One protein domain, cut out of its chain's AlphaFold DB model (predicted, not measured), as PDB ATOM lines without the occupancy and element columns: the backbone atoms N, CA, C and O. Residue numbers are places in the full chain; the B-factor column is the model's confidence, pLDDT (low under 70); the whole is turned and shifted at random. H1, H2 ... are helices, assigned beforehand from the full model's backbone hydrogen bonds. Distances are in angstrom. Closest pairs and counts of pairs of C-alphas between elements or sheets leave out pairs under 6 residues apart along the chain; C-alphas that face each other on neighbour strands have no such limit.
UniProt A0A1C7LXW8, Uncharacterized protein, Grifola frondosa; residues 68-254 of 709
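AT A GLANCE: This is residues 68 to 254 of the 709 residues of an uncharacterized protein of Grifola frondosa (UniProt A0A1C7LXW8). Three long helices, H2, H4 and H7, run lengthwise side by side, H4 in the middle and H2 and H7 displaced toward opposite ends, while shorter H5 packs on H4 and H7. H1 stands across H2, H3 and H8 lie toward the two ends of the long axis, and residues 80 to 85 and 181 to 186 stick out. The 187 printed residues, with nine named helices, H1 to H9, and no named strand, are all helix by class and loose, radius of gyration of the C-alphas 20.1 A, spanning 69 by 49 by 33 A.

HOW THE PARTS SIT: H1, residues 71 to 82, touches H2, residues 88 to 115, about perpendicular at 84 degrees, with residues 72 to 76 alone; the closest C-alphas are those of Val 73 and Asp 93, 5.3 A. H4, residues 130 to 157, touches H2 at a shallow tilt of 14 degrees, opposite ways, closest C-alphas Ser 91 and Asp 151, 6.1 A. H4, H5, residues 161 to 171, and H7, residues 204 to 229, form an up and down bundle, each running against the one before; H4 and H5 are a helical hairpin. The closest C-alphas of H4 and H7 are those of Met 149 and Cys 217, 6.2 A. H6, residues 188 to 195, touches H5, closest C-alphas Met 170 and Ala 192, 5.7 A. Every O i to N i+4 pair is within hydrogen-bond range in H1, H4, H6 and H7, against 21 of 24 in H2 and 5 of 7 in H5.

IN THESE COORDINATES: H2 spans 40.7 A, H4 40.8 A, H7 37.3 A. H3 is residues 118 to 127, H8 231 to 238, H9 246 to 249. C-alpha 71 is at (9.943, 20.008, 23.490), C-alpha 249 at (30.088, 7.110, -5.807).

THE WHOLE: The printed part has no cut. The link from H5 to H6 is long. Residues 68 to 85, 112 to 113, 124 to 128 and 179 to 181 have pLDDT under 70.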
ATOM      1  N   CYS A  68      12.056  24.343  30.417       44.59
ATOM      2  CA  CYS A  68      12.462  23.007  29.992       44.59
ATOM      3  C   CYS A  68      13.325  23.097  28.709       44.59
ATOM      4  O   CYS A  68      13.070  23.986  27.890       44.59
ATOM      5  N   PRO A  69      14.282  22.172  28.469       52.56
ATOM      6  CA  PRO A  69      14.786  21.896  27.124       52.56
ATOM      7  C   PRO A  69      13.658  21.914  26.075       52.56
ATOM      8  O   PRO A  69      12.547  21.476  26.396       52.56
ATOM      9  N   PRO A  70      13.900  22.402  24.841       57.28
ATOM     10  CA  PRO A  70      12.862  22.492  23.819       57.28
ATOM     11  C   PRO A  70      12.102  21.170  23.674       57.28
ATOM     12  O   PRO A  70      12.707  20.101  23.718       57.28
ATOM     13  N   PHE A  71      10.780  21.218  23.489       52.16
ATOM     14  CA  PHE A  71       9.943  20.008  23.490       52.16
ATOM     15  C   PHE A  71      10.426  18.935  22.494       52.16
ATOM     16  O   PHE A  71      10.342  17.745  22.790       52.16
ATOM     17  N   ALA A  72      11.009  19.344  21.361       52.34
ATOM     18  CA  ALA A  72      11.657  18.453  20.399       52.34
ATOM     19  C   ALA A  72      12.820  17.641  21.008       52.34
ATOM     20  O   ALA A  72      12.884  16.430  20.810       52.34
ATOM     21  N   VAL A  73      13.662  18.259  21.843       53.06
ATOM     22  CA  VAL A  73      14.783  17.612  22.553       53.06
ATOM     23  C   VAL A  73      14.283  16.574  23.564       53.06
ATOM     24  O   VAL A  73      14.829  15.471  23.637       53.06
ATOM     25  N   PHE A  74      13.211  16.870  24.310       55.41
ATOM     26  CA  PHE A  74      12.580  15.871  25.184       55.41
ATOM     27  C   PHE A  74      11.931  14.737  24.401       55.41
ATOM     28  O   PHE A  74      12.096  13.577  24.770       55.41
ATOM     29  N   ASN A  75      11.212  15.056  23.325       54.06
ATOM     30  CA  ASN A  75      10.583  14.064  22.462       54.06
ATOM     31  C   ASN A  75      11.648  13.130  21.865       54.06
ATOM     32  O   ASN A  75      11.519  11.915  21.979       54.06
ATOM     33  N   TYR A  76      12.761  13.676  21.364       55.00
ATOM     34  CA  TYR A  76      13.920  12.907  20.914       55.00
ATOM     35  C   TYR A  76      14.477  11.996  22.018       55.00
ATOM     36  O   TYR A  76      14.630  10.794  21.797       55.00
ATOM     37  N   ALA A  77      14.747  12.530  23.214       53.09
ATOM     38  CA  ALA A  77      15.306  11.754  24.322       53.09
ATOM     39  C   ALA A  77      14.366  10.617  24.768       53.09
ATOM     40  O   ALA A  77      14.790   9.465  24.862       53.09
ATOM     41  N   ILE A  78      13.079  10.913  24.975       49.59
ATOM     42  CA  ILE A  78      12.052   9.929  25.348       49.59
ATOM     43  C   ILE A  78      11.905   8.872  24.246       49.59
ATOM     44  O   ILE A  78      11.885   7.675  24.537       49.59
ATOM     45  N   ARG A  79      11.859   9.288  22.975       47.56
ATOM     46  CA  ARG A  79      11.730   8.378  21.835       47.56
ATOM     47  C   ARG A  79      12.933   7.452  21.695       47.56
ATOM     48  O   ARG A  79      12.716   6.272  21.466       47.56
ATOM     49  N   ASN A  80      14.159   7.930  21.903       48.59
ATOM     50  CA  ASN A  80      15.361   7.087  21.839       48.59
ATOM     51  C   ASN A  80      15.508   6.147  23.050       48.59
ATOM     52  O   ASN A  80      16.060   5.060  22.907       48.59
ATOM     53  N   ILE A  81      14.971   6.514  24.220       48.38
ATOM     54  CA  ILE A  81      14.850   5.603  25.374       48.38
ATOM     55  C   ILE A  81      13.831   4.481  25.085       48.38
ATOM     56  O   ILE A  81      14.045   3.337  25.480       48.38
ATOM     57  N   LEU A  82      12.732   4.797  24.390       38.34
ATOM     58  CA  LEU A  82      11.661   3.854  24.030       38.34
ATOM     59  C   LEU A  82      11.976   2.974  22.811       38.34
ATOM     60  O   LEU A  82      11.520   1.836  22.722       38.34
ATOM     61  N   GLN A  83      12.674   3.541  21.833       49.59
ATOM     62  CA  GLN A  83      12.999   2.970  20.532       49.59
ATOM     63  C   GLN A  83      14.418   3.438  20.178       49.59
ATOM     64  O   GLN A  83      14.567   4.503  19.576       49.59
ATOM     65  N   PRO A  84      15.468   2.686  20.563       54.50
ATOM     66  CA  PRO A  84      16.859   3.044  20.294       54.50
ATOM     67  C   PRO A  84      17.205   2.807  18.815       54.50
ATOM     68  O   PRO A  84      17.949   1.898  18.450       54.50
ATOM     69  N   THR A  85      16.623   3.633  17.952       60.53
ATOM     70  CA  THR A  85      16.889   3.720  16.519       60.53
ATOM     71  C   THR A  85      17.271   5.156  16.219       60.53
ATOM     72  O   THR A  85      16.440   6.049  16.382       60.53
ATOM     73  N   PHE A  86      18.506   5.382  15.773       70.81
ATOM     74  CA  PHE A  86      18.947   6.710  15.370       70.81
ATOM     75  C   PHE A  86      18.091   7.216  14.197       70.81
ATOM     76  O   PHE A  86      18.064   6.609  13.125       70.81
ATOM     77  N   LEU A  87      17.362   8.309  14.419       78.38
ATOM     78  CA  LEU A  87      16.513   8.940  13.412       78.38
ATOM     79  C   LEU A  87      17.274  10.108  12.790       78.38
ATOM     80  O   LEU A  87      17.358  11.176  13.392       78.38
ATOM     81  N   VAL A  88      17.797   9.912  11.576       80.56
ATOM     82  CA  VAL A  88      18.639  10.910  10.891       80.56
ATOM     83  C   VAL A  88      17.923  12.256  10.723       80.56
ATOM     84  O   VAL A  88      18.525  13.301  10.939       80.56
ATOM     85  N   ALA A  89      16.608  12.239  10.483       83.31
ATOM     86  CA  ALA A  89      15.760  13.435  10.423       83.31
ATOM     87  C   ALA A  89      15.696  14.261  11.731       83.31
ATOM     88  O   ALA A  89      15.118  15.344  11.743       83.31
ATOM     89  N   GLN A  90      16.240  13.746  12.838       85.56
ATOM     90  CA  GLN A  90      16.327  14.421  14.136       85.56
ATOM     91  C   GLN A  90      17.786  14.677  14.565       85.56
ATOM     92  O   GLN A  90      18.046  14.935  15.742       85.56
ATOM     93  N   SER A  91      18.748  14.639  13.632       85.44
ATOM     94  CA  SER A  91      20.167  14.908  13.925       85.44
ATOM     95  C   SER A  91      20.367  16.262  14.612       85.44
ATOM     96  O   SER A  91      21.154  16.364  15.548       85.44
ATOM     97  N   HIS A  92      19.592  17.284  14.234       88.38
ATOM     98  CA  HIS A  92      19.603  18.600  14.881       88.38
ATOM     99  C   HIS A  92      19.166  18.583  16.360       88.38
ATOM    100  O   HIS A  92      19.787  19.244  17.200       88.38
ATOM    101  N   ASP A  93      18.129  17.811  16.704       84.25
ATOM    102  CA  ASP A  93      17.668  17.664  18.092       84.25
ATOM    103  C   ASP A  93      18.737  16.949  18.934       84.25
ATOM    104  O   ASP A  93      19.016  17.352  20.067       84.25
ATOM    105  N   LEU A  94      19.394  15.930  18.357       79.88
ATOM    106  CA  LEU A  94      20.530  15.250  18.981       79.88
ATOM    107  C   LEU A  94      21.728  16.189  19.168       79.88
ATOM    108  O   LEU A  94      22.295  16.222  20.256       79.88
ATOM    109  N   LEU A  95      22.110  16.967  18.152       85.88
ATOM    110  CA  LEU A  95      23.195  17.951  18.237       85.88
ATOM    111  C   LEU A  95      22.941  18.972  19.355       85.88
ATOM    112  O   LEU A  95      23.835  19.275  20.147       85.88
ATOM    113  N   THR A  96      21.700  19.447  19.476       84.38
ATOM    114  CA  THR A  96      21.271  20.358  20.547       84.38
ATOM    115  C   THR A  96      21.350  19.691  21.924       84.38
ATOM    116  O   THR A  96      21.893  20.273  22.868       84.38
ATOM    117  N   LEU A  97      20.887  18.440  22.046       77.38
ATOM    118  CA  LEU A  97      21.006  17.643  23.271       77.38
ATOM    119  C   LEU A  97      22.474  17.423  23.675       77.38
ATOM    120  O   LEU A  97      22.823  17.629  24.837       77.38
ATOM    121  N   LEU A  98      23.335  17.046  22.728       79.00
ATOM    122  CA  LEU A  98      24.770  16.853  22.948       79.00
ATOM    123  C   LEU A  98      25.437  18.155  23.407       79.00
ATOM    124  O   LEU A  98      26.214  18.127  24.358       79.00
ATOM    125  N   GLY A  99      25.094  19.297  22.800       83.44
ATOM    126  CA  GLY A  99      25.566  20.615  23.237       83.44
ATOM    127  C   GLY A  99      25.187  20.925  24.691       83.44
ATOM    128  O   GLY A  99      26.034  21.350  25.478       83.44
ATOM    129  N   HIS A 100      23.944  20.648  25.095       79.94
ATOM    130  CA  HIS A 100      23.523  20.807  26.492       79.94
ATOM    131  C   HIS A 100      24.246  19.849  27.451       79.94
ATOM    132  O   HIS A 100      24.642  20.265  28.543       79.94
ATOM    133  N   VAL A 101      24.450  18.585  27.060       74.31
ATOM    134  CA  VAL A 101      25.223  17.612  27.852       74.31
ATOM    135  C   VAL A 101      26.664  18.094  28.039       74.31
ATOM    136  O   VAL A 101      27.173  18.057  29.160       74.31
ATOM    137  N   GLU A 102      27.296  18.613  26.986       83.62
ATOM    138  CA  GLU A 102      28.649  19.173  27.029       83.62
ATOM    139  C   GLU A 102      28.743  20.400  27.952       83.62
ATOM    140  O   GLU A 102      29.659  20.477  28.775       83.62
ATOM    141  N   LEU A 103      27.771  21.320  27.902       80.50
ATOM    142  CA  LEU A 103      27.707  22.449  28.837       80.50
ATOM    143  C   LEU A 103      27.578  21.994  30.295       80.50
ATOM    144  O   LEU A 103      28.331  22.457  31.150       80.50
ATOM    145  N   ILE A 104      26.670  21.058  30.590       75.19
ATOM    146  CA  ILE A 104      26.488  20.516  31.947       75.19
ATOM    147  C   ILE A 104      27.766  19.807  32.421       75.19
ATOM    148  O   ILE A 104      28.143  19.912  33.592       75.19
ATOM    149  N   ARG A 105      28.455  19.098  31.521       78.38
ATOM    150  CA  ARG A 105      29.728  18.421  31.792       78.38
ATOM    151  C   ARG A 105      30.820  19.434  32.160       78.38
ATOM    152  O   ARG A 105      31.432  19.292  33.221       78.38
ATOM    153  N   ARG A 106      31.012  20.487  31.351       80.56
ATOM    154  CA  ARG A 106      31.965  21.591  31.607       80.56
ATOM    155  C   ARG A 106      31.645  22.336  32.907       80.56
ATOM    156  O   ARG A 106      32.529  22.489  33.750       80.56
ATOM    157  N   ASP A 107      30.387  22.715  33.125       77.31
ATOM    158  CA  ASP A 107      29.935  23.388  34.349       77.31
ATOM    159  C   ASP A 107      30.214  22.546  35.606       77.31
ATOM    160  O   ASP A 107      30.737  23.057  36.598       77.31
ATOM    161  N   ARG A 108      29.974  21.227  35.559       74.75
ATOM    162  CA  ARG A 108      30.304  20.321  36.672       74.75
ATOM    163  C   ARG A 108      31.804  20.235  36.953       74.75
ATOM    164  O   ARG A 108      32.167  20.175  38.130       74.75
ATOM    165  N   TYR A 109      32.671  20.250  35.937       72.50
ATOM    166  CA  TYR A 109      34.123  20.334  36.153       72.50
ATOM    167  C   TYR A 109      34.510  21.659  36.830       72.50
ATOM    168  O   TYR A 109      35.210  21.648  37.845       72.50
ATOM    169  N   LEU A 110      33.994  22.789  36.333       75.62
ATOM    170  CA  LEU A 110      34.288  24.123  36.870       75.62
ATOM    171  C   LEU A 110      33.754  24.322  38.298       75.62
ATOM    172  O   LEU A 110      34.462  24.864  39.150       75.62
ATOM    173  N   LYS A 111      32.528  23.869  38.596       76.81
ATOM    174  CA  LYS A 111      31.914  23.973  39.931       76.81
ATOM    175  C   LYS A 111      32.590  23.057  40.951       76.81
ATOM    176  O   LYS A 111      32.885  23.530  42.048       76.81
ATOM    177  N   ARG A 112      32.918  21.798  40.604       68.94
ATOM    178  CA  ARG A 112      33.647  20.885  41.515       68.94
ATOM    179  C   ARG A 112      34.998  21.464  41.947       68.94
ATOM    180  O   ARG A 112      35.356  21.331  43.110       68.94
ATOM    181  N   GLY A 113      35.710  22.172  41.066       69.00
ATOM    182  CA  GLY A 113      36.969  22.833  41.433       69.00
ATOM    183  C   GLY A 113      36.839  23.878  42.553       69.00
ATOM    184  O   GLY A 113      37.796  24.086  43.299       69.00
ATOM    185  N   ARG A 114      35.668  24.516  42.708       76.06
ATOM    186  CA  ARG A 114      35.444  25.614  43.670       76.06
ATOM    187  C   ARG A 114      35.033  25.153  45.068       76.06
ATOM    188  O   ARG A 114      35.315  25.862  46.025       76.06
ATOM    189  N   THR A 115      34.350  24.014  45.188       77.94
ATOM    190  CA  THR A 115      33.781  23.539  46.467       77.94
ATOM    191  C   THR A 115      34.685  22.585  47.242       77.94
ATOM    192  O   THR A 115      34.461  22.387  48.429       77.94
ATOM    193  N   LEU A 116      35.659  21.966  46.574       76.88
ATOM    194  CA  LEU A 116      36.607  21.028  47.184       76.88
ATOM    195  C   LEU A 116      37.740  21.772  47.901       76.88
ATOM    196  O   LEU A 116      38.111  22.873  47.476       76.88
ATOM    197  N   ASP A 117      38.311  21.167  48.946       87.56
ATOM    198  CA  ASP A 117      39.529  21.682  49.587       87.56
ATOM    199  C   ASP A 117      40.764  21.547  48.668       87.56
ATOM    200  O   ASP A 117      40.685  20.965  47.589       87.56
ATOM    201  N   GLU A 118      41.917  22.105  49.048       87.62
ATOM    202  CA  GLU A 118      43.111  22.085  48.185       87.62
ATOM    203  C   GLU A 118      43.654  20.665  47.920       87.62
ATOM    204  O   GLU A 118      44.147  20.381  46.827       87.62
ATOM    205  N   ALA A 119      43.523  19.737  48.873       82.12
ATOM    206  CA  ALA A 119      43.983  18.358  48.718       82.12
ATOM    207  C   ALA A 119      43.032  17.547  47.824       82.12
ATOM    208  O   ALA A 119      43.474  16.804  46.942       82.12
ATOM    209  N   GLU A 120      41.724  17.723  47.999       75.31
ATOM    210  CA  GLU A 120      40.690  17.171  47.129       75.31
ATOM    211  C   GLU A 120      40.743  17.773  45.722       75.31
ATOM    212  O   GLU A 120      40.579  17.043  44.747       75.31
ATOM    213  N   ARG A 121      41.039  19.069  45.591       75.50
ATOM    214  CA  ARG A 121      41.234  19.771  44.314       75.50
ATOM    215  C   ARG A 121      42.478  19.263  43.588       75.50
ATOM    216  O   ARG A 121      42.392  18.970  42.397       75.50
ATOM    217  N   ALA A 122      43.590  19.042  44.291       75.38
ATOM    218  CA  ALA A 122      44.781  18.399  43.731       75.38
ATOM    219  C   ALA A 122      44.526  16.930  43.331       75.38
ATOM    220  O   ALA A 122      45.016  16.466  42.298       75.38
ATOM    221  N   LYS A 123      43.728  16.186  44.111       72.06
ATOM    222  CA  LYS A 123      43.308  14.814  43.777       72.06
ATOM    223  C   LYS A 123      42.364  14.789  42.572       72.06
ATOM    224  O   LYS A 123      42.540  13.947  41.694       72.06
ATOM    225  N   LEU A 124      41.412  15.721  42.494       67.06
ATOM    226  CA  LEU A 124      40.519  15.873  41.351       67.06
ATOM    227  C   LEU A 124      41.323  16.248  40.108       67.06
ATOM    228  O   LEU A 124      41.193  15.554  39.117       67.06
ATOM    229  N   ALA A 125      42.231  17.226  40.168       69.88
ATOM    230  CA  ALA A 125      43.089  17.608  39.041       69.88
ATOM    231  C   ALA A 125      43.951  16.445  38.500       69.88
ATOM    232  O   ALA A 125      44.229  16.386  37.302       69.88
ATOM    233  N   ARG A 126      44.338  15.488  39.357       68.06
ATOM    234  CA  ARG A 126      45.009  14.240  38.944       68.06
ATOM    235  C   ARG A 126      44.066  13.237  38.263       68.06
ATOM    236  O   ARG A 126      44.510  12.522  37.372       68.06
ATOM    237  N   LEU A 127      42.795  13.173  38.666       56.75
ATOM    238  CA  LEU A 127      41.779  12.278  38.086       56.75
ATOM    239  C   LEU A 127      41.161  12.855  36.801       56.75
ATOM    240  O   LEU A 127      41.011  12.162  35.801       56.75
ATOM    241  N   THR A 128      40.839  14.144  36.811       64.62
ATOM    242  CA  THR A 128      40.300  14.927  35.698       64.62
ATOM    243  C   THR A 128      41.438  15.702  35.046       64.62
ATOM    244  O   THR A 128      41.460  16.934  35.048       64.62
ATOM    245  N   SER A 129      42.432  14.969  34.537       72.25
ATOM    246  CA  SER A 129      43.549  15.584  33.819       72.25
ATOM    247  C   SER A 129      43.031  16.436  32.653       72.25
ATOM    248  O   SER A 129      42.051  16.068  32.000       72.25
ATOM    249  N   ALA A 130      43.711  17.543  32.337       76.56
ATOM    250  CA  ALA A 130      43.377  18.358  31.163       76.56
ATOM    251  C   ALA A 130      43.351  17.514  29.871       76.56
ATOM    252  O   ALA A 130      42.525  17.739  28.995       76.56
ATOM    253  N   LYS A 131      44.182  16.462  29.810       76.25
ATOM    254  CA  LYS A 131      44.169  15.458  28.741       76.25
ATOM    255  C   LYS A 131      42.813  14.748  28.606       76.25
ATOM    256  O   LYS A 131      42.354  14.600  27.485       76.25
ATOM    257  N   LEU A 132      42.163  14.350  29.706       74.81
ATOM    258  CA  LEU A 132      40.835  13.713  29.673       74.81
ATOM    259  C   LEU A 132      39.725  14.706  29.286       74.81
ATOM    260  O   LEU A 132      38.816  14.354  28.541       74.81
ATOM    261  N   ALA A 133      39.808  15.952  29.759       79.81
ATOM    262  CA  ALA A 133      38.851  16.991  29.378       79.81
ATOM    263  C   ALA A 133      38.926  17.307  27.871       79.81
ATOM    264  O   ALA A 133      37.885  17.373  27.214       79.81
ATOM    265  N   ASN A 134      40.148  17.428  27.335       82.81
ATOM    266  CA  ASN A 134      40.419  17.639  25.913       82.81
ATOM    267  C   ASN A 134      40.014  16.424  25.067       82.81
ATOM    268  O   ASN A 134      39.367  16.606  24.044       82.81
ATOM    269  N   ALA A 135      40.322  15.206  25.521       77.81
ATOM    270  CA  ALA A 135      39.891  13.945  24.911       77.81
ATOM    271  C   ALA A 135      38.366  13.918  24.685       77.81
ATOM    272  O   ALA A 135      37.874  13.954  23.561       77.81
ATOM    273  N   HIS A 136      37.586  14.034  25.764       79.81
ATOM    274  CA  HIS A 136      36.124  14.122  25.672       79.81
ATOM    275  C   HIS A 136      35.624  15.268  24.776       79.81
ATOM    276  O   HIS A 136      34.593  15.123  24.122       79.81
ATOM    277  N   ARG A 137      36.325  16.410  24.750       88.31
ATOM    278  CA  ARG A 137      35.985  17.547  23.882       88.31
ATOM    279  C   ARG A 137      36.224  17.222  22.403       88.31
ATOM    280  O   ARG A 137      35.388  17.588  21.579       88.31
ATOM    281  N   MET A 138      37.296  16.500  22.076       84.94
ATOM    282  CA  MET A 138      37.556  15.980  20.730       84.94
ATOM    283  C   MET A 138      36.478  14.978  20.307       84.94
ATOM    284  O   MET A 138      35.920  15.138  19.226       84.94
ATOM    285  N   ILE A 139      36.096  14.024  21.169       79.00
ATOM    286  CA  ILE A 139      34.984  13.093  20.890       79.00
ATOM    287  C   ILE A 139      33.688  13.866  20.604       79.00
ATOM    288  O   ILE A 139      33.014  13.600  19.612       79.00
ATOM    289  N   PHE A 140      33.346  14.853  21.441       86.69
ATOM    290  CA  PHE A 140      32.169  15.701  21.230       86.69
ATOM    291  C   PHE A 140      32.213  16.423  19.874       86.69
ATOM    292  O   PHE A 140      31.225  16.414  19.143       86.69
ATOM    293  N   ARG A 141      33.362  17.000  19.500       91.94
ATOM    294  CA  ARG A 141      33.554  17.693  18.216       91.94
ATOM    295  C   ARG A 141      33.458  16.750  17.018       91.94
ATOM    296  O   ARG A 141      32.783  17.088  16.050       91.94
ATOM    297  N   GLN A 142      34.040  15.556  17.109       84.69
ATOM    298  CA  GLN A 142      33.932  14.513  16.085       84.69
ATOM    299  C   GLN A 142      32.486  14.033  15.912       84.69
ATOM    300  O   GLN A 142      32.022  13.926  14.780       84.69
ATOM    301  N   LEU A 143      31.749  13.817  17.007       82.44
ATOM    302  CA  LEU A 143      30.325  13.469  16.962       82.44
ATOM    303  C   LEU A 143      29.483  14.585  16.332       82.44
ATOM    304  O   LEU A 143      28.640  14.292  15.490       82.44
ATOM    305  N   VAL A 144      29.727  15.852  16.693       90.88
ATOM    306  CA  VAL A 144      29.037  17.002  16.083       90.88
ATOM    307  C   VAL A 144      29.298  17.049  14.578       90.88
ATOM    308  O   VAL A 144      28.353  17.050  13.795       90.88
ATOM    309  N   ASN A 145      30.565  17.009  14.166       91.75
ATOM    310  CA  ASN A 145      30.964  17.040  12.759       91.75
ATOM    311  C   ASN A 145      30.366  15.862  11.960       91.75
ATOM    312  O   ASN A 145      29.811  16.071  10.882       91.75
ATOM    313  N   ALA A 146      30.411  14.643  12.505       86.31
ATOM    314  CA  ALA A 146      29.854  13.447  11.875       86.31
ATOM    315  C   ALA A 146      28.326  13.498  11.711       86.31
ATOM    316  O   ALA A 146      27.807  13.145  10.653       86.31
ATOM    317  N   LEU A 147      27.603  13.949  12.742       86.31
ATOM    318  CA  LEU A 147      26.147  14.104  12.687       86.31
ATOM    319  C   LEU A 147      25.737  15.189  11.688       86.31
ATOM    320  O   LEU A 147      24.793  14.978  10.933       86.31
ATOM    321  N   SER A 148      26.477  16.299  11.617       94.50
ATOM    322  CA  SER A 148      26.268  17.338  10.604       94.50
ATOM    323  C   SER A 148      26.475  16.805   9.180       94.50
ATOM    324  O   SER A 148      25.621  17.027   8.324       94.50
ATOM    325  N   MET A 149      27.551  16.047   8.917       92.88
ATOM    326  CA  MET A 149      27.769  15.394   7.611       92.88
ATOM    327  C   MET A 149      26.616  14.449   7.240       92.88
ATOM    328  O   MET A 149      26.146  14.441   6.100       92.88
ATOM    329  N   LEU A 150      26.163  13.644   8.203       90.44
ATOM    330  CA  LEU A 150      25.107  12.658   8.001       90.44
ATOM    331  C   LEU A 150      23.739  13.314   7.745       90.44
ATOM    332  O   LEU A 150      22.993  12.836   6.893       90.44
ATOM    333  N   ASP A 151      23.443  14.429   8.420       93.69
ATOM    334  CA  ASP A 151      22.237  15.234   8.197       93.69
ATOM    335  C   ASP A 151      22.247  15.898   6.811       93.69
ATOM    336  O   ASP A 151      21.267  15.788   6.080       93.69
ATOM    337  N   ILE A 152      23.368  16.496   6.383       96.56
ATOM    338  CA  ILE A 152      23.507  17.081   5.033       96.56
ATOM    339  C   ILE A 152      23.299  16.020   3.939       96.56
ATOM    340  O   ILE A 152      22.545  16.252   2.990       96.56
ATOM    341  N   ARG A 153      23.892  14.826   4.090       93.81
ATOM    342  CA  ARG A 153      23.674  13.693   3.172       93.81
ATOM    343  C   ARG A 153      22.210  13.245   3.149       93.81
ATOM    344  O   ARG A 153      21.650  13.016   2.079       93.81
ATOM    345  N   TYR A 154      21.589  13.110   4.319       92.88
ATOM    346  CA  TYR A 154      20.184  12.721   4.429       92.88
ATOM    347  C   TYR A 154      19.264  13.754   3.772       92.88
ATOM    348  O   TYR A 154      18.372  13.384   3.010       92.88
ATOM    349  N   LEU A 155      19.517  15.046   3.996       94.94
ATOM    350  CA  LEU A 155      18.766  16.133   3.377       94.94
ATOM    351  C   LEU A 155      18.870  16.100   1.850       94.94
ATOM    352  O   LEU A 155      17.843  16.274   1.196       94.94
ATOM    353  N   TRP A 156      20.047  15.794   1.291       95.62
ATOM    354  CA  TRP A 156      20.247  15.622  -0.156       95.62
ATOM    355  C   TRP A 156      19.339  14.534  -0.748       95.62
ATOM    356  O   TRP A 156      18.649  14.756  -1.744       95.62
ATOM    357  N   GLN A 157      19.283  13.372  -0.092       93.19
ATOM    358  CA  GLN A 157      18.430  12.249  -0.501       93.19
ATOM    359  C   GLN A 157      16.934  12.474  -0.194       93.19
ATOM    360  O   GLN A 157      16.079  11.726  -0.670       93.19
ATOM    361  N   SER A 158      16.593  13.498   0.594       93.50
ATOM    362  CA  SER A 158      15.223  13.795   1.020       93.50
ATOM    363  C   SER A 158      14.505  14.817   0.114       93.50
ATOM    364  O   SER A 158      15.138  15.567  -0.634       93.50
ATOM    365  N   PRO A 159      13.171  14.961   0.246       94.19
ATOM    366  CA  PRO A 159      12.431  16.095  -0.320       94.19
ATOM    367  C   PRO A 159      12.805  17.469   0.271       94.19
ATOM    368  O   PRO A 159      12.343  18.489  -0.236       94.19
ATOM    369  N   GLN A 160      13.600  17.515   1.349       94.88
ATOM    370  CA  GLN A 160      14.028  18.727   2.057       94.88
ATOM    371  C   GLN A 160      15.424  19.212   1.627       94.88
ATOM    372  O   GLN A 160      16.060  19.974   2.353       94.88
ATOM    373  N   SER A 161      15.913  18.824   0.441       95.00
ATOM    374  CA  SER A 161      17.233  19.245  -0.063       95.00
ATOM    375  C   SER A 161      17.403  20.774  -0.158       95.00
ATOM    376  O   SER A 161      18.522  21.274  -0.121       95.00
ATOM    377  N   TYR A 162      16.303  21.537  -0.205       94.94
ATOM    378  CA  TYR A 162      16.317  23.003  -0.130       94.94
ATOM    379  C   TYR A 162      16.804  23.555   1.229       94.94
ATOM    380  O   TYR A 162      17.182  24.721   1.299       94.94
ATOM    381  N   GLU A 163      16.816  22.759   2.309       95.31
ATOM    382  CA  GLU A 163      17.324  23.184   3.626       95.31
ATOM    383  C   GLU A 163      18.859  23.154   3.716       95.31
ATOM    384  O   GLU A 163      19.424  23.743   4.637       95.31
ATOM    385  N   ILE A 164      19.548  22.501   2.771       96.12
ATOM    386  CA  ILE A 164      21.003  22.283   2.815       96.12
ATOM    387  C   ILE A 164      21.810  23.579   3.016       96.12
ATOM    388  O   ILE A 164      22.660  23.573   3.904       96.12
ATOM    389  N   PRO A 165      21.558  24.708   2.317       95.50
ATOM    390  CA  PRO A 165      22.340  25.932   2.522       95.50
ATOM    391  C   PRO A 165      22.196  26.488   3.947       95.50
ATOM    392  O   PRO A 165      23.189  26.817   4.593       95.50
ATOM    393  N   ALA A 166      20.971  26.500   4.486       94.31
ATOM    394  CA  ALA A 166      20.708  26.927   5.862       94.31
ATOM    395  C   ALA A 166      21.351  25.982   6.895       94.31
ATOM    396  O   ALA A 166      21.771  26.416   7.967       94.31
ATOM    397  N   ARG A 167      21.456  24.690   6.570       95.50
ATOM    398  CA  ARG A 167      22.087  23.664   7.413       95.50
ATOM    399  C   ARG A 167      23.611  23.741   7.368       95.50
ATOM    400  O   ARG A 167      24.239  23.586   8.408       95.50
ATOM    401  N   LEU A 168      24.205  24.064   6.217       96.00
ATOM    402  CA  LEU A 168      25.636  24.360   6.111       96.00
ATOM    403  C   LEU A 168      26.002  25.596   6.947       96.00
ATOM    404  O   LEU A 168      26.924  25.511   7.751       96.00
ATOM    405  N   ALA A 169      25.235  26.689   6.856       94.19
ATOM    406  CA  ALA A 169      25.428  27.874   7.704       94.19
ATOM    407  C   ALA A 169      25.259  27.567   9.206       94.19
ATOM    408  O   ALA A 169      26.060  27.996  10.033       94.19
ATOM    409  N   MET A 170      24.255  26.759   9.562       94.75
ATOM    410  CA  MET A 170      24.011  26.310  10.936       94.75
ATOM    411  C   MET A 170      25.146  25.441  11.501       94.75
ATOM    412  O   MET A 170      25.531  25.617  12.656       94.75
ATOM    413  N   TYR A 171      25.658  24.476  10.734       96.00
ATOM    414  CA  TYR A 171      26.627  23.483  11.219       96.00
ATOM    415  C   TYR A 171      28.091  23.899  11.040       96.00
ATOM    416  O   TYR A 171      28.946  23.423  11.792       96.00
ATOM    417  N   PHE A 172      28.373  24.779  10.079       96.62
ATOM    418  CA  PHE A 172      29.721  25.182   9.681       96.62
ATOM    419  C   PHE A 172      29.823  26.710   9.497       96.62
ATOM    420  O   PHE A 172      30.173  27.185   8.415       96.62
ATOM    421  N   PRO A 173      29.545  27.513  10.545       94.25
ATOM    422  CA  PRO A 173      29.557  28.975  10.453       94.25
ATOM    423  C   PRO A 173      30.921  29.561  10.055       94.25
ATOM    424  O   PRO A 173      30.991  30.676   9.557       94.25
ATOM    425  N   SER A 174      32.017  28.814  10.240       91.88
ATOM    426  CA  SER A 174      33.359  29.198   9.780       91.88
ATOM    427  C   SER A 174      33.531  29.227   8.257       91.88
ATOM    428  O   SER A 174      34.526  29.776   7.799       91.88
ATOM    429  N   LEU A 175      32.606  28.665   7.469       91.94
ATOM    430  CA  LEU A 175      32.653  28.747   6.001       91.94
ATOM    431  C   LEU A 175      32.293  30.131   5.451       91.94
ATOM    432  O   LEU A 175      32.660  30.435   4.324       91.94
ATOM    433  N   PHE A 176      31.562  30.937   6.223       86.50
ATOM    434  CA  PHE A 176      30.929  32.170   5.741       86.50
ATOM    435  C   PHE A 176      31.630  33.444   6.240       86.50
ATOM    436  O   PHE A 176      31.262  34.541   5.848       86.50
ATOM    437  N   GLN A 177      32.676  33.312   7.066       81.31
ATOM    438  CA  GLN A 177      33.347  34.458   7.692       81.31
ATOM    439  C   GLN A 177      34.188  35.307   6.728       81.31
ATOM    440  O   GLN A 177      34.353  36.498   6.968       81.31
ATOM    441  N   GLU A 178      34.734  34.715   5.661       74.12
ATOM    442  CA  GLU A 178      35.630  35.424   4.729       74.12
ATOM    443  C   GLU A 178      34.894  36.505   3.908       74.12
ATOM    444  O   GLU A 178      35.531  37.435   3.424       74.12
ATOM    445  N   GLU A 179      33.562  36.427   3.790       64.19
ATOM    446  CA  GLU A 179      32.725  37.455   3.146       64.19
ATOM    447  C   GLU A 179      32.251  38.541   4.137       64.19
ATOM    448  O   GLU A 179      31.831  39.619   3.724       64.19
ATOM    449  N   GLU A 180      32.329  38.275   5.447       61.81
ATOM    450  CA  GLU A 180      31.780  39.139   6.502       61.81
ATOM    451  C   GLU A 180      32.760  40.257   6.917       61.81
ATOM    452  O   GLU A 180      32.309  41.337   7.292       61.81
ATOM    453  N   GLU A 181      34.085  40.059   6.795       66.56
ATOM    454  CA  GLU A 181      35.111  41.056   7.183       66.56
ATOM    455  C   GLU A 181      35.070  42.364   6.361       66.56
ATOM    456  O   GLU A 181      35.601  43.385   6.807       66.56
ATOM    457  N   GLU A 182      34.421  42.367   5.190       72.62
ATOM    458  CA  GLU A 182      34.211  43.568   4.364       72.62
ATOM    459  C   GLU A 182      32.864  44.276   4.632       72.62
ATOM    460  O   GLU A 182      32.613  45.349   4.076       72.62
ATOM    461  N   SER A 183      31.994  43.717   5.485       73.50
ATOM    462  CA  SER A 183      30.643  44.232   5.752       73.50
ATOM    463  C   SER A 183      30.451  44.671   7.210       73.50
ATOM    464  O   SER A 183      30.896  44.003   8.134       73.50
ATOM    465  N   GLU A 184      29.749  45.787   7.438       77.75
ATOM    466  CA  GLU A 184      29.440  46.276   8.798       77.75
ATOM    467  C   GLU A 184      28.255  45.541   9.469       77.75
ATOM    468  O   GLU A 184      27.898  45.864  10.603       77.75
ATOM    469  N   GLU A 185      27.615  44.579   8.790       77.38
ATOM    470  CA  GLU A 185      26.491  43.809   9.341       77.38
ATOM    471  C   GLU A 185      26.988  42.604  10.161       77.38
ATOM    472  O   GLU A 185      27.954  41.937   9.792       77.38
ATOM    473  N   GLU A 186      26.323  42.300  11.285       72.38
ATOM    474  CA  GLU A 186      26.639  41.104  12.077       72.38
ATOM    475  C   GLU A 186      26.395  39.838  11.249       72.38
ATOM    476  O   GLU A 186      25.262  39.487  10.914       72.38
ATOM    477  N   GLY A 187      27.494  39.153  10.940       78.50
ATOM    478  CA  GLY A 187      27.521  37.976  10.093       78.50
ATOM    479  C   GLY A 187      26.608  36.833  10.543       78.50
ATOM    480  O   GLY A 187      26.496  36.515  11.734       78.50
ATOM    481  N   ALA A 188      26.021  36.133   9.572       78.50
ATOM    482  CA  ALA A 188      25.242  34.920   9.819       78.50
ATOM    483  C   ALA A 188      26.087  33.828  10.508       78.50
ATOM    484  O   ALA A 188      25.559  33.033  11.295       78.50
ATOM    485  N   GLY A 189      27.406  33.812  10.266       80.31
ATOM    486  CA  GLY A 189      28.348  32.950  10.977       80.31
ATOM    487  C   GLY A 189      28.467  33.285  12.471       80.31
ATOM    488  O   GLY A 189      28.565  32.375  13.304       80.31
ATOM    489  N   ALA A 190      28.409  34.568  12.838       84.12
ATOM    490  CA  ALA A 190      28.424  35.011  14.231       84.12
ATOM    491  C   ALA A 190      27.111  34.654  14.950       84.12
ATOM    492  O   ALA A 190      27.159  34.018  16.009       84.12
ATOM    493  N   GLU A 191      25.951  34.946  14.341       87.00
ATOM    494  CA  GLU A 191      24.637  34.607  14.914       87.00
ATOM    495  C   GLU A 191      24.536  33.098  15.196       87.00
ATOM    496  O   GLU A 191      24.152  32.680  16.290       87.00
ATOM    497  N   ALA A 192      24.939  32.249  14.242       86.81
ATOM    498  CA  ALA A 192      24.893  30.798  14.404       86.81
ATOM    499  C   ALA A 192      25.758  30.294  15.579       86.81
ATOM    500  O   ALA A 192      25.352  29.360  16.280       86.81
ATOM    501  N   ARG A 193      26.921  30.907  15.841       86.75
ATOM    502  CA  ARG A 193      27.791  30.531  16.972       86.75
ATOM    503  C   ARG A 193      27.194  30.873  18.333       86.75
ATOM    504  O   ARG A 193      27.388  30.104  19.273       86.75
ATOM    505  N   GLU A 194      26.475  31.987  18.444       87.94
ATOM    506  CA  GLU A 194      25.771  32.359  19.679       87.94
ATOM    507  C   GLU A 194      24.495  31.520  19.877       87.94
ATOM    508  O   GLU A 194      24.196  31.059  20.980       87.94
ATOM    509  N   LYS A 195      23.761  31.279  18.786       90.88
ATOM    510  CA  LYS A 195      22.441  30.634  18.767       90.88
ATOM    511  C   LYS A 195      22.478  29.131  19.025       90.88
ATOM    512  O   LYS A 195      21.588  28.608  19.700       90.88
ATOM    513  N   TYR A 196      23.473  28.416  18.495       91.44
ATOM    514  CA  TYR A 196      23.525  26.955  18.576       91.44
ATOM    515  C   TYR A 196      24.492  26.466  19.653       91.44
ATOM    516  O   TYR A 196      25.710  26.576  19.548       91.44
ATOM    517  N   VAL A 197      23.929  25.825  20.680       89.50
ATOM    518  CA  VAL A 197      24.636  25.367  21.890       89.50
ATOM    519  C   VAL A 197      25.844  24.471  21.586       89.50
ATOM    520  O   VAL A 197      26.837  24.499  22.313       89.50
ATOM    521  N   PHE A 198      25.803  23.694  20.500       90.75
ATOM    522  CA  PHE A 198      26.920  22.838  20.101       90.75
ATOM    523  C   PHE A 198      28.151  23.608  19.585       90.75
ATOM    524  O   PHE A 198      29.245  23.044  19.592       90.75
ATOM    525  N   HIS A 199      28.041  24.896  19.246       93.50
ATOM    526  CA  HIS A 199      29.179  25.768  18.901       93.50
ATOM    527  C   HIS A 199      29.821  26.465  20.107       93.50
ATOM    528  O   HIS A 199      30.822  27.166  19.964       93.50
ATOM    529  N   CYS A 200      29.301  26.246  21.316       88.44
ATOM    530  CA  CYS A 200      29.760  26.966  22.498       88.44
ATOM    531  C   CYS A 200      31.253  26.719  22.818       88.44
ATOM    532  O   CYS A 200      31.738  25.576  22.858       88.44
ATOM    533  N   GLU A 201      31.966  27.821  23.076       89.25
ATOM    534  CA  GLU A 201      33.376  27.870  23.492       89.25
ATOM    535  C   GLU A 201      34.313  27.061  22.571       89.25
ATOM    536  O   GLU A 201      35.163  26.305  23.049       89.25
ATOM    537  N   MET A 202      34.122  27.159  21.247       93.00
ATOM    538  CA  MET A 202      35.039  26.571  20.262       93.00
ATOM    539  C   MET A 202      36.431  27.199  20.339       93.00
ATOM    540  O   MET A 202      36.577  28.413  20.442       93.00
ATOM    541  N   THR A 203      37.462  26.356  20.279       93.75
ATOM    542  CA  THR A 203      38.847  26.815  20.105       93.75
ATOM    543  C   THR A 203      39.121  27.132  18.632       93.75
ATOM    544  O   THR A 203      38.394  26.675  17.749       93.75
ATOM    545  N   GLU A 204      40.191  27.869  18.337       93.81
ATOM    546  CA  GLU A 204      40.623  28.127  16.952       93.81
ATOM    547  C   GLU A 204      40.875  26.818  16.185       93.81
ATOM    548  O   GLU A 204      40.413  26.654  15.058       93.81
ATOM    549  N   ALA A 205      41.511  25.832  16.832       93.50
ATOM    550  CA  ALA A 205      41.745  24.511  16.252       93.50
ATOM    551  C   ALA A 205      40.435  23.748  15.966       93.50
ATOM    552  O   ALA A 205      40.290  23.174  14.889       93.50
ATOM    553  N   GLU A 206      39.462  23.789  16.886       94.44
ATOM    554  CA  GLU A 206      38.118  23.226  16.663       94.44
ATOM    555  C   GLU A 206      37.367  23.952  15.535       94.44
ATOM    556  O   GLU A 206      36.590  23.334  14.810       94.44
ATOM    557  N   THR A 207      37.593  25.259  15.385       93.94
ATOM    558  CA  THR A 207      36.967  26.100  14.355       93.94
ATOM    559  C   THR A 207      37.520  25.787  12.971       93.94
ATOM    560  O   THR A 207      36.743  25.634  12.029       93.94
ATOM    561  N   GLU A 208      38.835  25.601  12.855       94.56
ATOM    562  CA  GLU A 208      39.493  25.181  11.616       94.56
ATOM    563  C   GLU A 208      39.163  23.722  11.248       94.56
ATOM    564  O   GLU A 208      38.980  23.405  10.074       94.56
ATOM    565  N   GLU A 209      39.025  22.822  12.229       93.31
ATOM    566  CA  GLU A 209      38.541  21.455  11.989       93.31
ATOM    567  C   GLU A 209      37.085  21.454  11.492       93.31
ATOM    568  O   GLU A 209      36.777  20.820  10.483       93.31
ATOM    569  N   ASN A 210      36.198  22.215  12.142       94.88
ATOM    570  CA  ASN A 210      34.813  22.384  11.701       94.88
ATOM    571  C   ASN A 210      34.734  23.028  10.302       94.88
ATOM    572  O   ASN A 210      33.955  22.562   9.475       94.88
ATOM    573  N   ARG A 211      35.598  24.008   9.984       94.75
ATOM    574  CA  ARG A 211      35.695  24.611   8.641       94.75
ATOM    575  C   ARG A 211      36.063  23.571   7.581       94.75
ATOM    576  O   ARG A 211      35.408  23.500   6.547       94.75
ATOM    577  N   LYS A 212      37.055  22.713   7.851       95.56
ATOM    578  CA  LYS A 212      37.457  21.620   6.942       95.56
ATOM    579  C   LYS A 212      36.320  20.636   6.679       95.56
ATOM    580  O   LYS A 212      36.068  20.314   5.523       95.56
ATOM    581  N   VAL A 213      35.610  20.203   7.722       95.06
ATOM    582  CA  VAL A 213      34.443  19.316   7.562       95.06
ATOM    583  C   VAL A 213      33.327  20.012   6.778       95.06
ATOM    584  O   VAL A 213      32.701  19.390   5.920       95.06
ATOM    585  N   GLY A 214      33.121  21.309   7.008       95.94
ATOM    586  CA  GLY A 214      32.193  22.125   6.233       95.94
ATOM    587  C   GLY A 214      32.544  22.182   4.746       95.94
ATOM    588  O   GLY A 214      31.661  21.994   3.913       95.94
ATOM    589  N   LEU A 215      33.827  22.354   4.405       95.69
ATOM    590  CA  LEU A 215      34.305  22.326   3.018       95.69
ATOM    591  C   LEU A 215      34.052  20.957   2.377       95.69
ATOM    592  O   LEU A 215      33.557  20.902   1.256       95.69
ATOM    593  N   THR A 216      34.291  19.856   3.098       94.94
ATOM    594  CA  THR A 216      33.938  18.504   2.630       94.94
ATOM    595  C   THR A 216      32.429  18.347   2.399       94.94
ATOM    596  O   THR A 216      32.025  17.729   1.418       94.94
ATOM    597  N   CYS A 217      31.578  18.935   3.248       96.00
ATOM    598  CA  CYS A 217      30.125  18.924   3.042       96.00
ATOM    599  C   CYS A 217      29.709  19.743   1.812       96.00
ATOM    600  O   CYS A 217      28.893  19.277   1.021       96.00
ATOM    601  N   ALA A 218      30.270  20.941   1.629       95.94
ATOM    602  CA  ALA A 218      29.995  21.794   0.473       95.94
ATOM    603  C   ALA A 218      30.477  21.153  -0.842       95.94
ATOM    604  O   ALA A 218      29.761  21.186  -1.843       95.94
ATOM    605  N   GLN A 219      31.647  20.504  -0.819       95.81
ATOM    606  CA  GLN A 219      32.171  19.717  -1.935       95.81
ATOM    607  C   GLN A 219      31.235  18.551  -2.279       95.81
ATOM    608  O   GLN A 219      30.820  18.451  -3.429       95.81
ATOM    609  N   PHE A 220      30.820  17.744  -1.293       95.88
ATOM    610  CA  PHE A 220      29.840  16.668  -1.498       95.88
ATOM    611  C   PHE A 220      28.541  17.184  -2.137       95.88
ATOM    612  O   PHE A 220      28.053  16.582  -3.085       95.88
ATOM    613  N   VAL A 221      27.995  18.311  -1.665       96.56
ATOM    614  CA  VAL A 221      26.773  18.914  -2.232       96.56
ATOM    615  C   VAL A 221      26.990  19.360  -3.686       96.56
ATOM    616  O   VAL A 221      26.115  19.151  -4.521       96.56
ATOM    617  N   SER A 222      28.155  19.929  -4.017       95.75
ATOM    618  CA  SER A 222      28.500  20.330  -5.391       95.75
ATOM    619  C   SER A 222      28.702  19.130  -6.327       95.75
ATOM    620  O   SER A 222      28.218  19.133  -7.456       95.75
ATOM    621  N   GLU A 223      29.392  18.088  -5.871       96.56
ATOM    622  CA  GLU A 223      29.638  16.869  -6.647       96.56
ATOM    623  C   GLU A 223      28.359  16.049  -6.839       96.56
ATOM    624  O   GLU A 223      28.070  15.609  -7.949       96.56
ATOM    625  N   ALA A 224      27.538  15.919  -5.794       96.25
ATOM    626  CA  ALA A 224      26.239  15.264  -5.875       96.25
ATOM    627  C   ALA A 224      25.270  16.011  -6.810       96.25
ATOM    628  O   ALA A 224      24.482  15.359  -7.493       96.25
ATOM    629  N   ALA A 225      25.359  17.347  -6.901       95.88
ATOM    630  CA  ALA A 225      24.614  18.133  -7.888       95.88
ATOM    631  C   ALA A 225      25.046  17.802  -9.323       95.88
ATOM    632  O   ALA A 225      24.199  17.469 -10.147       95.88
ATOM    633  N   LYS A 226      26.357  17.799  -9.606       96.31
ATOM    634  CA  LYS A 226      26.898  17.421 -10.928       96.31
ATOM    635  C   LYS A 226      26.503  15.996 -11.323       96.31
ATOM    636  O   LYS A 226      26.105  15.764 -12.458       96.31
ATOM    637  N   HIS A 227      26.558  15.058 -10.378       96.38
ATOM    638  CA  HIS A 227      26.093  13.689 -10.582       96.38
ATOM    639  C   HIS A 227      24.568  13.609 -10.801       96.38
ATOM    640  O   HIS A 227      24.110  12.738 -11.530       96.38
ATOM    641  N   GLU A 228      23.744  14.461 -10.178       95.06
ATOM    642  CA  GLU A 228      22.293  14.507 -10.453       95.06
ATOM    643  C   GLU A 228      21.984  15.112 -11.841       95.06
ATOM    644  O   GLU A 228      20.986  14.735 -12.455       95.06
ATOM    645  N   GLU A 229      22.846  15.997 -12.356       96.38
ATOM    646  CA  GLU A 229      22.741  16.594 -13.697       96.38
ATOM    647  C   GLU A 229      23.197  15.642 -14.823       96.38
ATOM    648  O   GLU A 229      22.450  15.445 -15.784       96.38
ATOM    649  N   ASP A 230      24.378  15.020 -14.704       97.38
ATOM    650  CA  ASP A 230      24.878  13.985 -15.624       97.38
ATOM    651  C   ASP A 230      25.669  12.891 -14.869       97.38
ATOM    652  O   ASP A 230      26.888  13.003 -14.688       97.38
ATOM    653  N   PRO A 231      25.003  11.794 -14.448       96.31
ATOM    654  CA  PRO A 231      25.670  10.686 -13.770       96.31
ATOM    655  C   PRO A 231      26.749  10.016 -14.630       96.31
ATOM    656  O   PRO A 231      27.744   9.530 -14.100       96.31
ATOM    657  N   ALA A 232      26.563   9.962 -15.954       96.50
ATOM    658  CA  ALA A 232      27.443   9.202 -16.832       96.50
ATOM    659  C   ALA A 232      28.783   9.919 -17.034       96.50
ATOM    660  O   ALA A 232      29.823   9.275 -16.879       96.50
ATOM    661  N   SER A 233      28.750  11.232 -17.304       97.31
ATOM    662  CA  SER A 233      29.960  12.065 -17.386       97.31
ATOM    663  C   SER A 233      30.646  12.165 -16.025       97.31
ATOM    664  O   SER A 233      31.860  11.993 -15.939       97.31
ATOM    665  N   PHE A 234      29.885  12.348 -14.936       97.44
ATOM    666  CA  PHE A 234      30.466  12.420 -13.593       97.44
ATOM    667  C   PHE A 234      31.203  11.127 -13.207       97.44
ATOM    668  O   PHE A 234      32.321  11.190 -12.688       97.44
ATOM    669  N   CYS A 235      30.613   9.955 -13.467       97.12
ATOM    670  CA  CYS A 235      31.272   8.675 -13.201       97.12
ATOM    671  C   CYS A 235      32.524   8.477 -14.067       97.12
ATOM    672  O   CYS A 235      33.541   8.028 -13.539       97.12
ATOM    673  N   GLU A 236      32.494   8.854 -15.351       97.06
ATOM    674  CA  GLU A 236      33.661   8.766 -16.242       97.06
ATOM    675  C   GLU A 236      34.814   9.672 -15.775       97.06
ATOM    676  O   GLU A 236      35.949   9.209 -15.650       97.06
ATOM    677  N   GLU A 237      34.521  10.931 -15.431       97.75
ATOM    678  CA  GLU A 237      35.504  11.908 -14.937       97.75
ATOM    679  C   GLU A 237      36.171  11.480 -13.619       97.75
ATOM    680  O   GLU A 237      37.360  11.728 -13.417       97.75
ATOM    681  N   ASN A 238      35.423  10.816 -12.733       96.56
ATOM    682  CA  ASN A 238      35.894  10.402 -11.407       96.56
ATOM    683  C   ASN A 238      36.352   8.928 -11.344       96.56
ATOM    684  O   ASN A 238      36.787   8.457 -10.293       96.56
ATOM    685  N   GLY A 239      36.308   8.196 -12.463       96.94
ATOM    686  CA  GLY A 239      36.784   6.811 -12.552       96.94
ATOM    687  C   GLY A 239      35.886   5.769 -11.872       96.94
ATOM    688  O   GLY A 239      36.378   4.710 -11.474       96.94
ATOM    689  N   HIS A 240      34.590   6.055 -11.735       97.12
ATOM    690  CA  HIS A 240      33.575   5.096 -11.290       97.12
ATOM    691  C   HIS A 240      32.991   4.316 -12.483       97.12
ATOM    692  O   HIS A 240      33.033   4.765 -13.627       97.12
ATOM    693  N   GLU A 241      32.420   3.137 -12.225       96.56
ATOM    694  CA  GLU A 241      31.665   2.395 -13.244       96.56
ATOM    695  C   GLU A 241      30.378   3.175 -13.601       96.56
ATOM    696  O   GLU A 241      29.770   3.799 -12.732       96.56
ATOM    697  N   HIS A 242      29.947   3.185 -14.871       94.62
ATOM    698  CA  HIS A 242      28.780   3.987 -15.299       94.62
ATOM    699  C   HIS A 242      27.447   3.536 -14.663       94.62
ATOM    700  O   HIS A 242      26.465   4.273 -14.717       94.62
ATOM    701  N   ASP A 243      27.393   2.327 -14.100       94.06
ATOM    702  CA  ASP A 243      26.274   1.777 -13.332       94.06
ATOM    703  C   ASP A 243      26.497   1.812 -11.807       94.06
ATOM    704  O   ASP A 243      25.679   1.267 -11.061       94.06
ATOM    705  N   ALA A 244      27.553   2.490 -11.336       95.31
ATOM    706  CA  ALA A 244      27.793   2.718  -9.915       95.31
ATOM    707  C   ALA A 244      26.608   3.445  -9.265       95.31
ATOM    708  O   ALA A 244      26.082   4.441  -9.765       95.31
ATOM    709  N   THR A 245      26.182   2.942  -8.112       95.12
ATOM    710  CA  THR A 245      25.092   3.537  -7.343       95.12
ATOM    711  C   THR A 245      25.550   4.806  -6.619       95.12
ATOM    712  O   THR A 245      26.728   4.981  -6.311       95.12
ATOM    713  N   PHE A 246      24.606   5.683  -6.259       93.25
ATOM    714  CA  PHE A 246      24.913   6.910  -5.507       93.25
ATOM    715  C   PHE A 246      25.678   6.638  -4.197       93.25
ATOM    716  O   PHE A 246      26.528   7.433  -3.811       93.25
ATOM    717  N   ASP A 247      25.410   5.513  -3.524       93.25
ATOM    718  CA  ASP A 247      26.120   5.120  -2.298       93.25
ATOM    719  C   ASP A 247      27.515   4.504  -2.566       93.25
ATOM    720  O   ASP A 247      28.303   4.375  -1.632       93.25
ATOM    721  N   GLU A 248      27.847   4.138  -3.810       93.62
ATOM    722  CA  GLU A 248      29.193   3.703  -4.226       93.62
ATOM    723  C   GLU A 248      30.053   4.879  -4.710       93.62
ATOM    724  O   GLU A 248      31.245   4.922  -4.410       93.62
ATOM    725  N   VAL A 249      29.445   5.845  -5.408       95.25
ATOM    726  CA  VAL A 249      30.088   7.110  -5.807       95.25
ATOM    727  C   VAL A 249      30.335   7.991  -4.581       95.25
ATOM    728  O   VAL A 249      31.450   8.448  -4.338       95.25
ATOM    729  N   PHE A 250      29.307   8.167  -3.749       94.00
ATOM    730  CA  PHE A 250      29.370   8.922  -2.505       94.00
ATOM    731  C   PHE A 250      29.135   7.972  -1.327       94.00
ATOM    732  O   PHE A 250      28.003   7.880  -0.854       94.00
ATOM    733  N   PRO A 251      30.143   7.263  -0.793       89.94
ATOM    734  CA  PRO A 251      29.946   6.400   0.372       89.94
ATOM    735  C   PRO A 251      29.434   7.187   1.592       89.94
ATOM    736  O   PRO A 251      29.783   8.360   1.763       89.94
ATOM    737  N   PRO A 252      28.572   6.595   2.444       81.69
ATOM    738  CA  PRO A 252      28.152   7.237   3.687       81.69
ATOM    739  C   PRO A 252      29.362   7.494   4.601       81.69
ATOM    740  O   PRO A 252      30.349   6.757   4.517       81.69
ATOM    741  N   PRO A 253      29.299   8.500   5.499       78.62
ATOM    742  CA  PRO A 253      30.324   8.691   6.520       78.62
ATOM    743  C   PRO A 253      30.583   7.375   7.258       78.62
ATOM    744  O   PRO A 253      29.627   6.668   7.583       78.62
ATOM    745  N   ASP A 254      31.853   7.054   7.520       76.69
ATOM    746  CA  ASP A 254      32.254   5.798   8.160       76.69
ATOM    747  C   ASP A 254      31.779   5.751   9.622       76.69
ATOM    748  O   ASP A 254      32.501   6.079  10.564       76.69
TER     749      ASP A 254